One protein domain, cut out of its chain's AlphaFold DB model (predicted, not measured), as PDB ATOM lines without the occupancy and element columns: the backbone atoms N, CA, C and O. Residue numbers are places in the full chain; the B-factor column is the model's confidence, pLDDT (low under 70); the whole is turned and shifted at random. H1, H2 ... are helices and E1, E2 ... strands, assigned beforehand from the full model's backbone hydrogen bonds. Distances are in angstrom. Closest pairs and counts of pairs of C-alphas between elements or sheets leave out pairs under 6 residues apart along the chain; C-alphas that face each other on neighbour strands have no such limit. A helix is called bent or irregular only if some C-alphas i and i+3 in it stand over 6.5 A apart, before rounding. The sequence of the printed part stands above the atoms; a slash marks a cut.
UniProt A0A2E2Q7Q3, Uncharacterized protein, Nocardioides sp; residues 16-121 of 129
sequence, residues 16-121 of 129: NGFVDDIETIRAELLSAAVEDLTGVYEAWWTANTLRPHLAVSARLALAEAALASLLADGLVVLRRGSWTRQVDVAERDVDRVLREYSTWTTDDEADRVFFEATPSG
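This is residues 16 to 121 of the 129 residues of an uncharacterized protein of Nocardioides sp (UniProt A0A2E2Q7Q3). Three helices, H1, H2 and H3, cross one another at steep tilts and make a knot at one end of the domain, while a small twisted sheet of three strands, E1, E2 and E3, makes the other end. The last turns of H1 and H3 and the first turn of H2 meet the sheet at E3 and E1, the hairpin of E1 and E2 reaches away from the knot, and the chain returns from E2 to E3 through H4 and the short H5. The printed part has 106 residues, with five named helices and three named strands in the order H1 H2 H3 E1 E2 H4 H5 E3; the sheet runs E2 E1 E3, antiparallel throughout, and the class is mixed, helices and strands. The whole is compact, with a radius of gyration of the C-alphas of 12.8 A and spans of 38 by 31 by 26 A.

Start at H1, residues 16 to 35, and compare it with H2, residues 40 to 50: they touch, opposite ways at a steep tilt of 51 degrees, through residues 25 to 29 of H1 alone, the closest C-alphas being those of Leu 29 and Ala 43, 6.4 A apart. Next comes H3, residues 56 to 72, which touches H1 the same way at a steep tilt of 62 degrees, closest at the C-alphas of Arg 26 and Ala 66, 4.9 A. H3 also touches H2, opposite ways at a steep tilt of 58 degrees, with the C-alphas of Trp 44 and Ala 63 closest at 5.2 A. Then look at E1, residues 76 to 82, and E2, residues 85 to 88, an antiparallel hairpin at 141 degrees: N 80 and O 87 are 2.9 A apart, within hydrogen-bond range. E3, residues 112 to 117, is the other neighbour of E1, antiparallel at 146 degrees, with N 114 and O 79 within hydrogen-bond range at 2.8 A. Residues 38 to 39 also pair with residues 114 to 115 of E3, antiparallel. H1 is on the sheet and stands up from it at 62 degrees, with the C-alphas of Ala 33 and Glu 116 closest at 4.4 A. H4, residues 91 to 99, is on the sheet, and the C-alphas of Leu 78 and Val 94 are its closest to E1, 7.4 A. H1, H3 and H4 make two layers with the sheet, helices on one face of it. H4 and H3 are close but not clearly touching, with the C-alphas of Glu 64 and Leu 98 closest at 7.0 A. H5, residues 101 to 104, touches H2, closest at the C-alphas of Tyr 41 and Trp 104, 4.3 A, and only grazes the sheet. E2, H4, H5 and E3 form a split strand-helix-strand unit, two strands running the same way with E1 between them, and its crossover is right-handed. Every O i to N i+4 pair is within hydrogen-bond range in H1 and H3, against 6 of 7 in H2 and 3 of 5 in H4; H5 is too short for such a pair.

Find C-alpha 16 at (48.896, -12.870, 26.747); from there H1 runs 29.3 A to C-alpha 35. H2 follows over 15.9 A, and H3 over 24.3 A. E1 begins at C-alpha 76, (49.363, 10.867, 33.816), and is 17.7 A long; E2 is the short strand after it. H4 is irregular, with C-alphas 92 and 95 lying 7.2 A apart, and H5 has four residues. E3 is 17.0 A long and ends at C-alpha 117, (50.171, 13.690, 30.570).

The two C-alphas farthest apart are those of Asn 16 and Thr 84, 40.2 A. The printed part has no cut; the link from H5 to E3 is short, the others are tight. Mean pLDDT of the printed part is 94.2, and residue 16 is under 70.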
ATOM      1  N   ASN A  16      48.102 -13.775  27.584       62.19
ATOM      2  CA  ASN A  16      48.896 -12.870  26.747       62.19
ATOM      3  C   ASN A  16      48.031 -11.810  26.049       62.19
ATOM      4  O   ASN A  16      48.341 -10.635  26.150       62.19
ATOM      5  N   GLY A  17      46.887 -12.196  25.469       77.81
ATOM      6  CA  GLY A  17      46.028 -11.241  24.756       77.81
ATOM      7  C   GLY A  17      45.472 -10.123  25.641       77.81
ATOM      8  O   GLY A  17      45.351  -8.997  25.192       77.81
ATOM      9  N   PHE A  18      45.195 -10.399  26.919       80.19
ATOM     10  CA  PHE A  18      44.705  -9.367  27.838       80.19
ATOM     11  C   PHE A  18      45.783  -8.328  28.179       80.19
ATOM     12  O   PHE A  18      45.480  -7.146  28.287       80.19
ATOM     13  N   VAL A  19      47.040  -8.759  28.331       84.44
ATOM     14  CA  VAL A  19      48.168  -7.843  28.565       84.44
ATOM     15  C   VAL A  19      48.436  -7.010  27.314       84.44
ATOM     16  O   VAL A  19      48.559  -5.795  27.417       84.44
ATOM     17  N   ASP A  20      48.436  -7.638  26.137       91.38
ATOM     18  CA  ASP A  20      48.611  -6.934  24.861       91.38
ATOM     19  C   ASP A  20      47.495  -5.890  24.636       91.38
ATOM     20  O   ASP A  20      47.742  -4.790  24.135       91.38
ATOM     21  N   ASP A  21      46.264  -6.207  25.051       93.44
ATOM     22  CA  ASP A  21      45.121  -5.293  25.000       93.44
ATOM     23  C   ASP A  21      45.295  -4.090  25.934       93.44
ATOM     24  O   ASP A  21      45.020  -2.962  25.518       93.44
ATOM     25  N   ILE A  22      45.773  -4.314  27.164       95.25
ATOM     26  CA  ILE A  22      46.075  -3.231  28.110       95.25
ATOM     27  C   ILE A  22      47.153  -2.318  27.541       95.25
ATOM     28  O   ILE A  22      46.942  -1.113  27.528       95.25
ATOM     29  N   GLU A  23      48.269  -2.856  27.045       96.38
ATOM     30  CA  GLU A  23      49.358  -2.026  26.510       96.38
ATOM     31  C   GLU A  23      48.923  -1.238  25.269       96.38
ATOM     32  O   GLU A  23      49.286  -0.073  25.117       96.38
ATOM     33  N   THR A  24      48.082  -1.834  24.416       97.00
ATOM     34  CA  THR A  24      47.496  -1.118  23.273       97.00
ATOM     35  C   THR A  24      46.644   0.058  23.749       97.00
ATOM     36  O   THR A  24      46.831   1.177  23.284       97.00
ATOM     37  N   ILE A  25      45.722  -0.169  24.693       97.88
ATOM     38  CA  ILE A  25      44.871   0.902  25.231       97.88
ATOM     39  C   ILE A  25      45.735   1.951  25.933       97.88
ATOM     40  O   ILE A  25      45.564   3.137  25.692       97.88
ATOM     41  N   ARG A  26      46.705   1.529  26.747       97.94
ATOM     42  CA  ARG A  26      47.642   2.391  27.473       97.94
ATOM     43  C   ARG A  26      48.372   3.362  26.544       97.94
ATOM     44  O   ARG A  26      48.455   4.543  26.873       97.94
ATOM     45  N   ALA A  27      48.855   2.889  25.396       97.88
ATOM     46  CA  ALA A  27      49.508   3.735  24.399       97.88
ATOM     47  C   ALA A  27      48.556   4.795  23.818       97.88
ATOM     48  O   ALA A  27      48.922   5.965  23.736       97.88
ATOM     49  N   GLU A  28      47.323   4.408  23.484       98.19
ATOM     50  CA  GLU A  28      46.294   5.322  22.962       98.19
ATOM     51  C   GLU A  28      45.888   6.379  24.000       98.19
ATOM     52  O   GLU A  28      45.782   7.561  23.677       98.19
ATOM     53  N   LEU A  29      45.723   5.985  25.271       98.38
ATOM     54  CA  LEU A  29      45.409   6.929  26.346       98.38
ATOM     55  C   LEU A  29      46.552   7.915  26.581       98.38
ATOM     56  O   LEU A  29      46.299   9.104  26.755       98.38
ATOM     57  N   LEU A  30      47.804   7.446  26.578       98.31
ATOM     58  CA  LEU A  30      48.950   8.337  26.737       98.31
ATOM     59  C   LEU A  30      49.064   9.314  25.559       98.31
ATOM     60  O   LEU A  30      49.314  10.493  25.791       98.31
ATOM     61  N   SER A  31      48.834   8.849  24.326       97.75
ATOM     62  CA  SER A  31      48.789   9.712  23.141       97.75
ATOM     63  C   SER A  31      47.749  10.824  23.301       97.75
ATOM     64  O   SER A  31      48.087  11.997  23.159       97.75
ATOM     65  N   ALA A  32      46.511  10.475  23.667       97.38
ATOM     66  CA  ALA A  32      45.441  11.451  23.879       97.38
ATOM     67  C   ALA A  32      45.791  12.459  24.989       97.38
ATOM     68  O   ALA A  32      45.698  13.667  24.783       97.38
ATOM     69  N   ALA A  33      46.304  11.970  26.122       97.56
ATOM     70  CA  ALA A  33      46.674  12.794  27.274       97.56
ATOM     71  C   ALA A  33      47.824  13.777  26.991       97.56
ATOM     72  O   ALA A  33      47.994  14.769  27.706       97.56
ATOM     73  N   VAL A  34      48.668  13.470  26.003       97.38
ATOM     74  CA  VAL A  34      49.753  14.345  25.550       97.38
ATOM     75  C   VAL A  34      49.220  15.482  24.678       97.38
ATOM     76  O   VAL A  34      49.735  16.605  24.774       97.38
ATOM     77  N   GLU A  35      48.219  15.195  23.846       94.75
ATOM     78  CA  GLU A  35      47.607  16.152  22.921       94.75
ATOM     79  C   GLU A  35      46.697  17.149  23.642       94.75
ATOM     80  O   GLU A  35      46.827  18.353  23.414       94.75
ATOM     81  N   ASP A  36      45.820  16.670  24.527       94.19
ATOM     82  CA  ASP A  36      44.868  17.512  25.252       94.19
ATOM     83  C   ASP A  36      44.426  16.878  26.584       94.19
ATOM     84  O   ASP A  36      44.688  15.712  26.895       94.19
ATOM     85  N   LEU A  37      43.713  17.667  27.379       93.88
ATOM     86  CA  LEU A  37      42.959  17.196  28.523       93.88
ATOM     87  C   LEU A  37      41.932  16.145  28.073       93.88
ATOM     88  O   LEU A  37      40.985  16.451  27.356       93.88
ATOM     89  N   THR A  38      42.092  14.907  28.534       96.38
ATOM     90  CA  THR A  38      41.274  13.771  28.090       96.38
ATOM     91  C   THR A  38      40.298  13.354  29.188       96.38
ATOM     92  O   THR A  38      40.669  13.247  30.354       96.38
ATOM     93  N   GLY A  39      39.031  13.117  28.860       96.19
ATOM     94  CA  GLY A  39      38.033  12.644  29.823       96.19
ATOM     95  C   GLY A  39      38.227  11.167  30.180       96.19
ATOM     96  O   GLY A  39      38.497  10.346  29.310       96.19
ATOM     97  N   VAL A  40      38.008  10.765  31.439       96.94
ATOM     98  CA  VAL A  40      38.109   9.336  31.823       96.94
ATOM     99  C   VAL A  40      37.102   8.461  31.060       96.94
ATOM    100  O   VAL A  40      37.423   7.333  30.684       96.94
ATOM    101  N   TYR A  41      35.920   8.987  30.723       95.62
ATOM    102  CA  TYR A  41      34.960   8.286  29.860       95.62
ATOM    103  C   TYR A  41      35.542   7.946  28.472       95.62
ATOM    104  O   TYR A  41      35.160   6.936  27.875       95.62
ATOM    105  N   GLU A  42      36.488   8.742  27.960       97.12
ATOM    106  CA  GLU A  42      37.144   8.495  26.672       97.12
ATOM    107  C   GLU A  42      38.050   7.273  26.747       97.12
ATOM    108  O   GLU A  42      38.141   6.539  25.771       97.12
ATOM    109  N   ALA A  43      38.614   6.951  27.914       97.50
ATOM    110  CA  ALA A  43      39.356   5.707  28.080       97.50
ATOM    111  C   ALA A  43      38.465   4.472  27.884       97.50
ATOM    112  O   ALA A  43      38.856   3.495  27.233       97.50
ATOM    113  N   TRP A  44      37.228   4.526  28.384       96.94
ATOM    114  CA  TRP A  44      36.255   3.467  28.141       96.94
ATOM    115  C   TRP A  44      35.769   3.451  26.690       96.94
ATOM    116  O   TRP A  44      35.618   2.371  26.111       96.94
ATOM    117  N   TRP A  45      35.586   4.619  26.065       97.25
ATOM    118  CA  TRP A  45      35.324   4.702  24.626       97.25
ATOM    119  C   TRP A  45      36.453   4.031  23.837       97.25
ATOM    120  O   TRP A  45      36.180   3.129  23.048       97.25
ATOM    121  N   THR A  46      37.715   4.358  24.096       98.00
ATOM    122  CA  THR A  46      38.880   3.748  23.443       98.00
ATOM    123  C   THR A  46      38.845   2.223  23.541       98.00
ATOM    124  O   THR A  46      38.935   1.536  22.520       98.00
ATOM    125  N   ALA A  47      38.577   1.661  24.724       97.50
ATOM    126  CA  ALA A  47      38.399   0.214  24.875       97.50
ATOM    127  C   ALA A  47      37.199  -0.333  24.070       97.50
ATOM    128  O   ALA A  47      37.279  -1.413  23.473       97.50
ATOM    129  N   ASN A  48      36.091   0.412  24.005       97.31
ATOM    130  CA  ASN A  48      34.923   0.062  23.193       97.31
ATOM    131  C   ASN A  48      35.216   0.047  21.690       97.31
ATOM    132  O   ASN A  48      34.733  -0.858  21.007       97.31
ATOM    133  N   THR A  49      36.021   0.987  21.201       97.88
ATOM    134  CA  THR A  49      36.442   1.080  19.799       97.88
ATOM    135  C   THR A  49      37.416  -0.032  19.432       97.88
ATOM    136  O   THR A  49      37.255  -0.684  18.402       97.88
ATOM    137  N   LEU A  50      38.415  -0.285  20.280       96.50
ATOM    138  CA  LEU A  50      39.491  -1.230  19.983       96.50
ATOM    139  C   LEU A  50      39.075  -2.691  20.159       96.50
ATOM    140  O   LEU A  50      39.633  -3.573  19.500       96.50
ATOM    141  N   ARG A  51      38.127  -2.980  21.058       96.69
ATOM    142  CA  ARG A  51      37.712  -4.350  21.399       96.69
ATOM    143  C   ARG A  51      36.188  -4.530  21.403       96.69
ATOM    144  O   ARG A  51      35.643  -5.064  22.368       96.69
ATOM    145  N   PRO A  52      35.471  -4.186  20.317       97.12
ATOM    146  CA  PRO A  52      34.002  -4.154  20.297       97.12
ATOM    147  C   PRO A  52      33.344  -5.527  20.503       97.12
ATOM    148  O   PRO A  52      32.171  -5.609  20.851       97.12
ATOM    149  N   HIS A  53      34.095  -6.609  20.291       95.81
ATOM    150  CA  HIS A  53      33.636  -7.987  20.448       95.81
ATOM    151  C   HIS A  53      33.660  -8.482  21.906       95.81
ATOM    152  O   HIS A  53      33.105  -9.543  22.196       95.81
ATOM    153  N   LEU A  54      34.310  -7.757  22.823       95.19
ATOM    154  CA  LEU A  54      34.348  -8.108  24.240       95.19
ATOM    155  C   LEU A  54      33.073  -7.655  24.967       95.19
ATOM    156  O   LEU A  54      32.411  -6.687  24.591       95.19
ATOM    157  N   ALA A  55      32.749  -8.335  26.070       96.94
ATOM    158  CA  ALA A  55      31.662  -7.917  26.950       96.94
ATOM    159  C   ALA A  55      31.898  -6.488  27.476       96.94
ATOM    160  O   ALA A  55      33.037  -6.082  27.700       96.94
ATOM    161  N   VAL A  56      30.822  -5.729  27.714       95.25
ATOM    162  CA  VAL A  56      30.886  -4.349  28.245       95.25
ATOM    163  C   VAL A  56      31.766  -4.263  29.498       95.25
ATOM    164  O   VAL A  56      32.657  -3.421  29.563       95.25
ATOM    165  N   SER A  57      31.570  -5.178  30.450       94.69
ATOM    166  CA  SER A  57      32.344  -5.233  31.695       94.69
ATOM    167  C   SER A  57      33.830  -5.515  31.471       94.69
ATOM    168  O   SER A  57      34.666  -4.951  32.167       94.69
ATOM    169  N   ALA A  58      34.179  -6.346  30.485       95.81
ATOM    170  CA  ALA A  58      35.573  -6.632  30.153       95.81
ATOM    171  C   ALA A  58      36.272  -5.412  29.536       95.81
ATOM    172  O   ALA A  58      37.432  -5.154  29.834       95.81
ATOM    173  N   ARG A  59      35.558  -4.635  28.713       96.44
ATOM    174  CA  ARG A  59      36.081  -3.399  28.110       96.44
ATOM    175  C   ARG A  59      36.304  -2.305  29.149       96.44
ATOM    176  O   ARG A  59      37.337  -1.649  29.113       96.44
ATOM    177  N   LEU A  60      35.373  -2.155  30.092       95.81
ATOM    178  CA  LEU A  60      35.553  -1.242  31.221       95.81
ATOM    179  C   LEU A  60      36.760  -1.653  32.077       95.81
ATOM    180  O   LEU A  60      37.607  -0.818  32.363       95.81
ATOM    181  N   ALA A  61      36.896  -2.944  32.395       94.62
ATOM    182  CA  ALA A  61      38.038  -3.450  33.158       94.62
ATOM    183  C   ALA A  61      39.387  -3.226  32.447       94.62
ATOM    184  O   ALA A  61      40.386  -2.953  33.104       94.62
ATOM    185  N   LEU A  62      39.426  -3.323  31.112       96.25
ATOM    186  CA  LEU A  62      40.618  -2.992  30.325       96.25
ATOM    187  C   LEU A  62      40.965  -1.499  30.407       96.25
ATOM    188  O   LEU A  62      42.129  -1.161  30.607       96.25
ATOM    189  N   ALA A  63      39.969  -0.618  30.278       97.25
ATOM    190  CA  ALA A  63      40.168   0.826  30.390       97.25
ATOM    191  C   ALA A  63      40.651   1.232  31.793       97.25
ATOM    192  O   ALA A  63      41.612   1.989  31.914       97.25
ATOM    193  N   GLU A  64      40.031   0.682  32.843       96.81
ATOM    194  CA  GLU A  64      40.434   0.889  34.240       96.81
ATOM    195  C   GLU A  64      41.875   0.429  34.471       96.81
ATOM    196  O   GLU A  64      42.682   1.195  34.991       96.81
ATOM    197  N   ALA A  65      42.231  -0.782  34.027       96.19
ATOM    198  CA  ALA A  65      43.579  -1.318  34.194       96.19
ATOM    199  C   ALA A  65      44.642  -0.494  33.448       96.19
ATOM    200  O   ALA A  65      45.710  -0.230  34.000       96.19
ATOM    201  N   ALA A  66      44.356  -0.065  32.215       97.62
ATOM    202  CA  ALA A  66      45.275   0.756  31.432       97.62
ATOM    203  C   ALA A  66      45.504   2.133  32.075       97.62
ATOM    204  O   ALA A  66      46.652   2.546  32.247       97.62
ATOM    205  N   LEU A  67      44.432   2.822  32.485       98.12
ATOM    206  CA  LEU A  67      44.535   4.129  33.136       98.12
ATOM    207  C   LEU A  67      45.216   4.028  34.509       98.12
ATOM    208  O   LEU A  67      46.102   4.825  34.812       98.12
ATOM    209  N   ALA A  68      44.864   3.023  35.314       96.62
ATOM    210  CA  ALA A  68      45.508   2.773  36.602       96.62
ATOM    211  C   ALA A  68      47.014   2.501  36.449       96.62
ATOM    212  O   ALA A  68      47.801   2.993  37.252       96.62
ATOM    213  N   SER A  69      47.432   1.780  35.402       97.12
ATOM    214  CA  SER A  69      48.855   1.570  35.115       97.12
ATOM    215  C   SER A  69      49.577   2.878  34.784       97.12
ATOM    216  O   SER A  69      50.662   3.109  35.304       97.12
ATOM    217  N   LEU A  70      48.987   3.757  33.964       98.19
ATOM    218  CA  LEU A  70      49.587   5.066  33.655       98.19
ATOM    219  C   LEU A  70      49.742   5.941  34.902       98.19
ATOM    220  O   LEU A  70      50.747   6.638  35.040       98.19
ATOM    221  N   LEU A  71      48.752   5.904  35.796       97.75
ATOM    222  CA  LEU A  71      48.780   6.625  37.069       97.75
ATOM    223  C   LEU A  71      49.854   6.065  38.005       97.75
ATOM    224  O   LEU A  71      50.616   6.835  38.583       97.75
ATOM    225  N   ALA A  72      49.954   4.738  38.114       96.50
ATOM    226  CA  ALA A  72      50.970   4.071  38.926       96.50
ATOM    227  C   ALA A  72      52.400   4.375  38.444       96.50
ATOM    228  O   ALA A  72      53.305   4.526  39.261       96.50
ATOM    229  N   ASP A  73      52.589   4.518  37.130       97.56
ATOM    230  CA  ASP A  73      53.871   4.888  36.524       97.56
ATOM    231  C   ASP A  73      54.149   6.405  36.563       97.56
ATOM    232  O   ASP A  73      55.199   6.858  36.106       97.56
ATOM    233  N   GLY A  74      53.213   7.213  37.076       97.38
ATOM    234  CA  GLY A  74      53.333   8.673  37.136       97.38
ATOM    235  C   GLY A  74      53.326   9.361  35.767       97.38
ATOM    236  O   GLY A  74      53.799  10.493  35.640       97.38
ATOM    237  N   LEU A  75      52.819   8.693  34.726       98.25
ATOM    238  CA  LEU A  75      52.798   9.211  33.352       98.25
ATOM    239  C   LEU A  75      51.609  10.138  33.095       98.25
ATOM    240  O   LEU A  75      51.677  11.012  32.234       98.25
ATOM    241  N   VAL A  76      50.531   9.980  33.858       98.38
ATOM    242  CA  VAL A  76      49.363  10.867  33.816       98.38
ATOM    243  C   VAL A  76      48.968  11.283  35.229       98.38
ATOM    244  O   VAL A  76      49.358  10.645  36.206       98.38
ATOM    245  N   VAL A  77      48.184  12.351  35.336       98.00
ATOM    246  CA  VAL A  77      47.565  12.807  36.589       98.00
ATOM    247  C   VAL A  77      46.056  12.920  36.404       98.00
ATOM    248  O   VAL A  77      45.600  13.281  35.321       98.00
ATOM    249  N   LEU A  78      45.275  12.611  37.445       97.94
ATOM    250  CA  LEU A  78      43.824  12.810  37.434       97.94
ATOM    251  C   LEU A  78      43.445  14.215  37.897       97.94
ATOM    252  O   LEU A  78      43.967  14.729  38.888       97.94
ATOM    253  N   ARG A  79      42.447  14.789  37.231       97.31
ATOM    254  CA  ARG A  79      41.852  16.086  37.551       97.31
ATOM    255  C   ARG A  79      40.337  15.995  37.606       97.31
ATOM    256  O   ARG A  79      39.743  15.254  36.833       97.31
ATOM    257  N   ARG A  80      39.697  16.747  38.500       95.69
ATOM    258  CA  ARG A  80      38.232  16.785  38.647       95.69
ATOM    259  C   ARG A  80      37.697  18.206  38.488       95.69
ATOM    260  O   ARG A  80      38.297  19.147  39.012       95.69
ATOM    261  N   GLY A  81      36.584  18.358  37.775       93.88
ATOM    262  CA  GLY A  81      35.887  19.630  37.581       93.88
ATOM    263  C   GLY A  81      35.310  19.779  36.174       93.88
ATOM    264  O   GLY A  81      34.745  18.841  35.621       93.88
ATOM    265  N   SER A  82      35.464  20.965  35.590       91.44
ATOM    266  CA  SER A  82      35.021  21.284  34.230       91.44
ATOM    267  C   SER A  82      36.207  21.501  33.288       91.44
ATOM    268  O   SER A  82      37.345  21.659  33.724       91.44
ATOM    269  N   TRP A  83      35.953  21.610  31.983       85.81
ATOM    270  CA  TRP A  83      37.009  21.876  30.995       85.81
ATOM    271  C   TRP A  83      37.853  23.126  31.306       85.81
ATOM    272  O   TRP A  83      39.044  23.168  31.030       85.81
ATOM    273  N   THR A  84      37.251  24.151  31.916       89.62
ATOM    274  CA  THR A  84      37.919  25.432  32.200       89.62
ATOM    275  C   THR A  84      38.442  25.558  33.627       89.62
ATOM    276  O   THR A  84      39.239  26.456  33.904       89.62
ATOM    277  N   ARG A  85      37.992  24.705  34.554       92.25
ATOM    278  CA  ARG A  85      38.390  24.762  35.962       92.25
ATOM    279  C   ARG A  85      38.469  23.366  36.554       92.25
ATOM    280  O   ARG A  85      37.448  22.722  36.780       92.25
ATOM    281  N   GLN A  86      39.685  22.964  36.896       94.12
ATOM    282  CA  GLN A  86      39.978  21.661  37.479       94.12
ATOM    283  C   GLN A  86      40.814  21.790  38.741       94.12
ATOM    284  O   GLN A  86      41.527  22.775  38.942       94.12
ATOM    285  N   VAL A  87      40.740  20.754  39.565       95.94
ATOM    286  CA  VAL A  87      41.656  20.515  40.676       95.94
ATOM    287  C   VAL A  87      42.248  19.121  40.544       95.94
ATOM    288  O   VAL A  87      41.566  18.201  40.089       95.94
ATOM    289  N   ASP A  88      43.503  18.965  40.950       97.06
ATOM    290  CA  ASP A  88      44.138  17.654  40.994       97.06
ATOM    291  C   ASP A  88      43.384  16.742  41.969       97.06
ATOM    292  O   ASP A  88      43.024  17.133  43.085       97.06
ATOM    293  N   VAL A  89      43.136  15.508  41.536       96.94
ATOM    294  CA  VAL A  89      42.628  14.459  42.414       96.94
ATOM    295  C   VAL A  89      43.787  14.014  43.294       96.94
ATOM    296  O   VAL A  89      44.834  13.600  42.800       96.94
ATOM    297  N   ALA A  90      43.611  14.100  44.613       95.00
ATOM    298  CA  ALA A  90      44.631  13.641  45.545       95.00
ATOM    299  C   ALA A  90      44.914  12.145  45.335       95.00
ATOM    300  O   ALA A  90      43.988  11.359  45.157       95.00
ATOM    301  N   GLU A  91      46.179  11.738  45.436       92.62
ATOM    302  CA  GLU A  91      46.615  10.348  45.216       92.62
ATOM    303  C   GLU A  91      45.787   9.330  46.021       92.62
ATOM    304  O   GLU A  91      45.312   8.333  45.488       92.62
ATOM    305  N   ARG A  92      45.497   9.642  47.292       94.75
ATOM    306  CA  ARG A  92      44.662   8.811  48.185       94.75
ATOM    307  C   ARG A  92      43.215   8.611  47.716       94.75
ATOM    308  O   ARG A  92      42.521   7.746  48.242       94.75
ATOM    309  N   ASP A  93      42.737   9.460  46.813       96.12
ATOM    310  CA  ASP A  93      41.373   9.461  46.296       96.12
ATOM    311  C   ASP A  93      41.275   8.811  44.904       96.12
ATOM    312  O   ASP A  93      40.163   8.523  44.464       96.12
ATOM    313  N   VAL A  94      42.400   8.526  44.232       94.31
ATOM    314  CA  VAL A  94      42.436   7.972  42.864       94.31
ATOM    315  C   VAL A  94      41.650   6.664  42.759       94.31
ATOM    316  O   VAL A  94      40.728   6.568  41.949       94.31
ATOM    317  N   ASP A  95      41.939   5.688  43.624       93.38
ATOM    318  CA  ASP A  95      41.253   4.386  43.624       93.38
ATOM    319  C   ASP A  95      39.743   4.518  43.825       93.38
ATOM    320  O   ASP A  95      38.950   3.770  43.251       93.38
ATOM    321  N   ARG A  96      39.325   5.469  44.668       95.06
ATOM    322  CA  ARG A  96      37.907   5.739  44.908       95.06
ATOM    323  C   ARG A  96      37.265   6.322  43.654       95.06
ATOM    324  O   ARG A  96      36.227   5.819  43.235       95.06
ATOM    325  N   VAL A  97      37.897   7.325  43.050       94.62
ATOM    326  CA  VAL A  97      37.408   7.993  41.838       94.62
ATOM    327  C   VAL A  97      37.270   7.010  40.675       94.62
ATOM    328  O   VAL A  97      36.229   6.996  40.026       94.62
ATOM    329  N   LEU A  98      38.252   6.134  40.441       93.81
ATOM    330  CA  LEU A  98      38.183   5.146  39.355       93.81
ATOM    331  C   LEU A  98      37.107   4.070  39.569       93.81
ATOM    332  O   LEU A  98      36.627   3.491  38.599       93.81
ATOM    333  N   ARG A  99      36.675   3.819  40.810       92.00
ATOM    334  CA  ARG A  99      35.576   2.881  41.112       92.00
ATOM    335  C   ARG A  99      34.186   3.508  41.017       92.00
ATOM    336  O   ARG A  99      33.195   2.780  40.961       92.00
ATOM    337  N   GLU A 100      34.086   4.835  41.041       93.44
ATOM    338  CA  GLU A 100      32.815   5.548  40.905       93.44
ATOM    339  C   GLU A 100      32.319   5.431  39.451       93.44
ATOM    340  O   GLU A 100      32.963   5.909  38.526       93.44
ATOM    341  N   TYR A 101      31.158   4.805  39.219       90.44
ATOM    342  CA  TYR A 101      30.628   4.616  37.855       90.44
ATOM    343  C   TYR A 101      30.429   5.944  37.103       90.44
ATOM    344  O   TYR A 101      30.679   6.011  35.905       90.44
ATOM    345  N   SER A 102      30.048   7.011  37.813       91.81
ATOM    346  CA  SER A 102      29.884   8.362  37.257       91.81
ATOM    347  C   SER A 102      31.165   8.935  36.646       91.81
ATOM    348  O   SER A 102      31.084   9.774  35.761       91.81
ATOM    349  N   THR A 103      32.343   8.469  37.071       93.62
ATOM    350  CA  THR A 103      33.639   8.840  36.477       93.62
ATOM    351  C   THR A 103      33.751   8.386  35.020       93.62
ATOM    352  O   THR A 103      34.451   9.002  34.217       93.62
ATOM    353  N   TRP A 104      33.052   7.306  34.674       94.69
ATOM    354  CA  TRP A 104      33.114   6.662  33.368       94.69
ATOM    355  C   TRP A 104      31.969   7.073  32.439       94.69
ATOM    356  O   TRP A 104      31.932   6.620  31.297       94.69
ATOM    357  N   THR A 105      31.035   7.914  32.892       90.88
ATOM    358  CA  THR A 105      29.912   8.398  32.077       90.88
ATOM    359  C   THR A 105      29.998   9.902  31.826       90.88
ATOM    360  O   THR A 105      30.781  10.619  32.441       90.88
ATOM    361  N   THR A 106      29.211  10.393  30.868       85.06
ATOM    362  CA  THR A 106      29.204  11.806  30.446       85.06
ATOM    363  C   THR A 106      28.071  12.620  31.075       85.06
ATOM    364  O   THR A 106      27.817  13.740  30.632       85.06
ATOM    365  N   ASP A 107      27.369  12.058  32.064       80.50
ATOM    366  CA  ASP A 107      26.053  12.537  32.513       80.50
ATOM    367  C   ASP A 107      26.094  13.880  33.262       80.50
ATOM    368  O   ASP A 107      25.101  14.605  33.271       80.50
ATOM    369  N   ASP A 108      27.236  14.237  33.855       75.81
ATOM    370  CA  ASP A 108      27.453  15.518  34.532       75.81
ATOM    371  C   ASP A 108      28.654  16.231  33.901       75.81
ATOM    372  O   ASP A 108      29.753  15.685  33.860       75.81
ATOM    373  N   GLU A 109      28.457  17.431  33.351       73.81
ATOM    374  CA  GLU A 109      29.537  18.210  32.727       73.81
ATOM    375  C   GLU A 109      30.326  19.063  33.727       73.81
ATOM    376  O   GLU A 109      31.442  19.493  33.426       73.81
ATOM    377  N   ALA A 110      29.750  19.341  34.899       75.69
ATOM    378  CA  ALA A 110      30.329  20.250  35.883       75.69
ATOM    379  C   ALA A 110      31.346  19.562  36.804       75.69
ATOM    380  O   ALA A 110      32.170  20.246  37.415       75.69
ATOM    381  N   ASP A 111      31.289  18.234  36.897       86.31
ATOM    382  CA  ASP A 111      32.091  17.436  37.823       86.31
ATOM    383  C   ASP A 111      32.681  16.184  37.153       86.31
ATOM    384  O   ASP A 111      32.592  15.062  37.655       86.31
ATOM    385  N   ARG A 112      33.283  16.381  35.975       92.94
ATOM    386  CA  ARG A 112      33.954  15.314  35.226       92.94
ATOM    387  C   ARG A 112      35.340  15.044  35.776       92.94
ATOM    388  O   ARG A 112      35.990  15.910  36.364       92.94
ATOM    389  N   VAL A 113      35.809  13.829  35.519       96.31
ATOM    390  CA  VAL A 113      37.189  13.432  35.773       96.31
ATOM    391  C   VAL A 113      37.924  13.377  34.445       96.31
ATOM    392  O   VAL A 113      37.455  12.776  33.475       96.31
ATOM    393  N   PHE A 114      39.086  14.003  34.430       97.06
ATOM    394  CA  PHE A 114      39.992  14.081  33.303       97.06
ATOM    395  C   PHE A 114      41.349  13.507  33.689       97.06
ATOM    396  O   PHE A 114      41.665  13.359  34.873       97.06
ATOM    397  N   PHE A 115      42.164  13.237  32.683       97.69
ATOM    398  CA  PHE A 115      43.573  12.956  32.825       97.69
ATOM    399  C   PHE A 115      44.373  13.709  31.762       97.69
ATOM    400  O   PHE A 115      43.902  13.949  30.652       97.69
ATOM    401  N   GLU A 116      45.589  14.095  32.124       97.25
ATOM    402  CA  GLU A 116      46.557  14.721  31.223       97.25
ATOM    403  C   GLU A 116      47.946  14.131  31.470       97.25
ATOM    404  O   GLU A 116      48.238  13.632  32.565       97.25
ATOM    405  N   ALA A 117      48.806  14.177  30.455       97.88
ATOM    406  CA  ALA A 117      50.171  13.690  30.570       97.88
ATOM    407  C   ALA A 117      51.001  14.597  31.488       97.88
ATOM    408  O   ALA A 117      51.052  15.820  31.316       97.88
ATOM    409  N   THR A 118      51.718  13.983  32.428       97.19
ATOM    410  CA  THR A 118      52.735  14.663  33.240       97.19
ATOM    411  C   THR A 118      53.965  14.992  32.377       97.19
ATOM    412  O   THR A 118      54.087  14.478  31.260       97.19
ATOM    413  N   PRO A 119      54.937  15.787  32.869       96.81
ATOM    414  CA  PRO A 119      56.223  15.933  32.181       96.81
ATOM    415  C   PRO A 119      56.891  14.581  31.887       96.81
ATOM    416  O   PRO A 119      57.355  14.344  30.774       96.81
ATOM    417  N   SER A 120      56.851  13.646  32.844       97.31
ATOM    418  CA  SER A 120      57.343  12.277  32.651       97.31
ATOM    419  C   SER A 120      56.550  11.516  31.585       97.31
ATOM    420  O   SER A 120      57.151  10.800  30.789       97.31
ATOM    421  N   GLY A 121      55.229  11.706  31.518       97.31
ATOM    422  CA  GLY A 121      54.383  11.159  30.455       97.31
ATOM    423  C   GLY A 121      54.751  11.669  29.064       97.31
ATOM    424  O   GLY A 121      54.910  10.875  28.140       97.31
TER     425      GLY A 121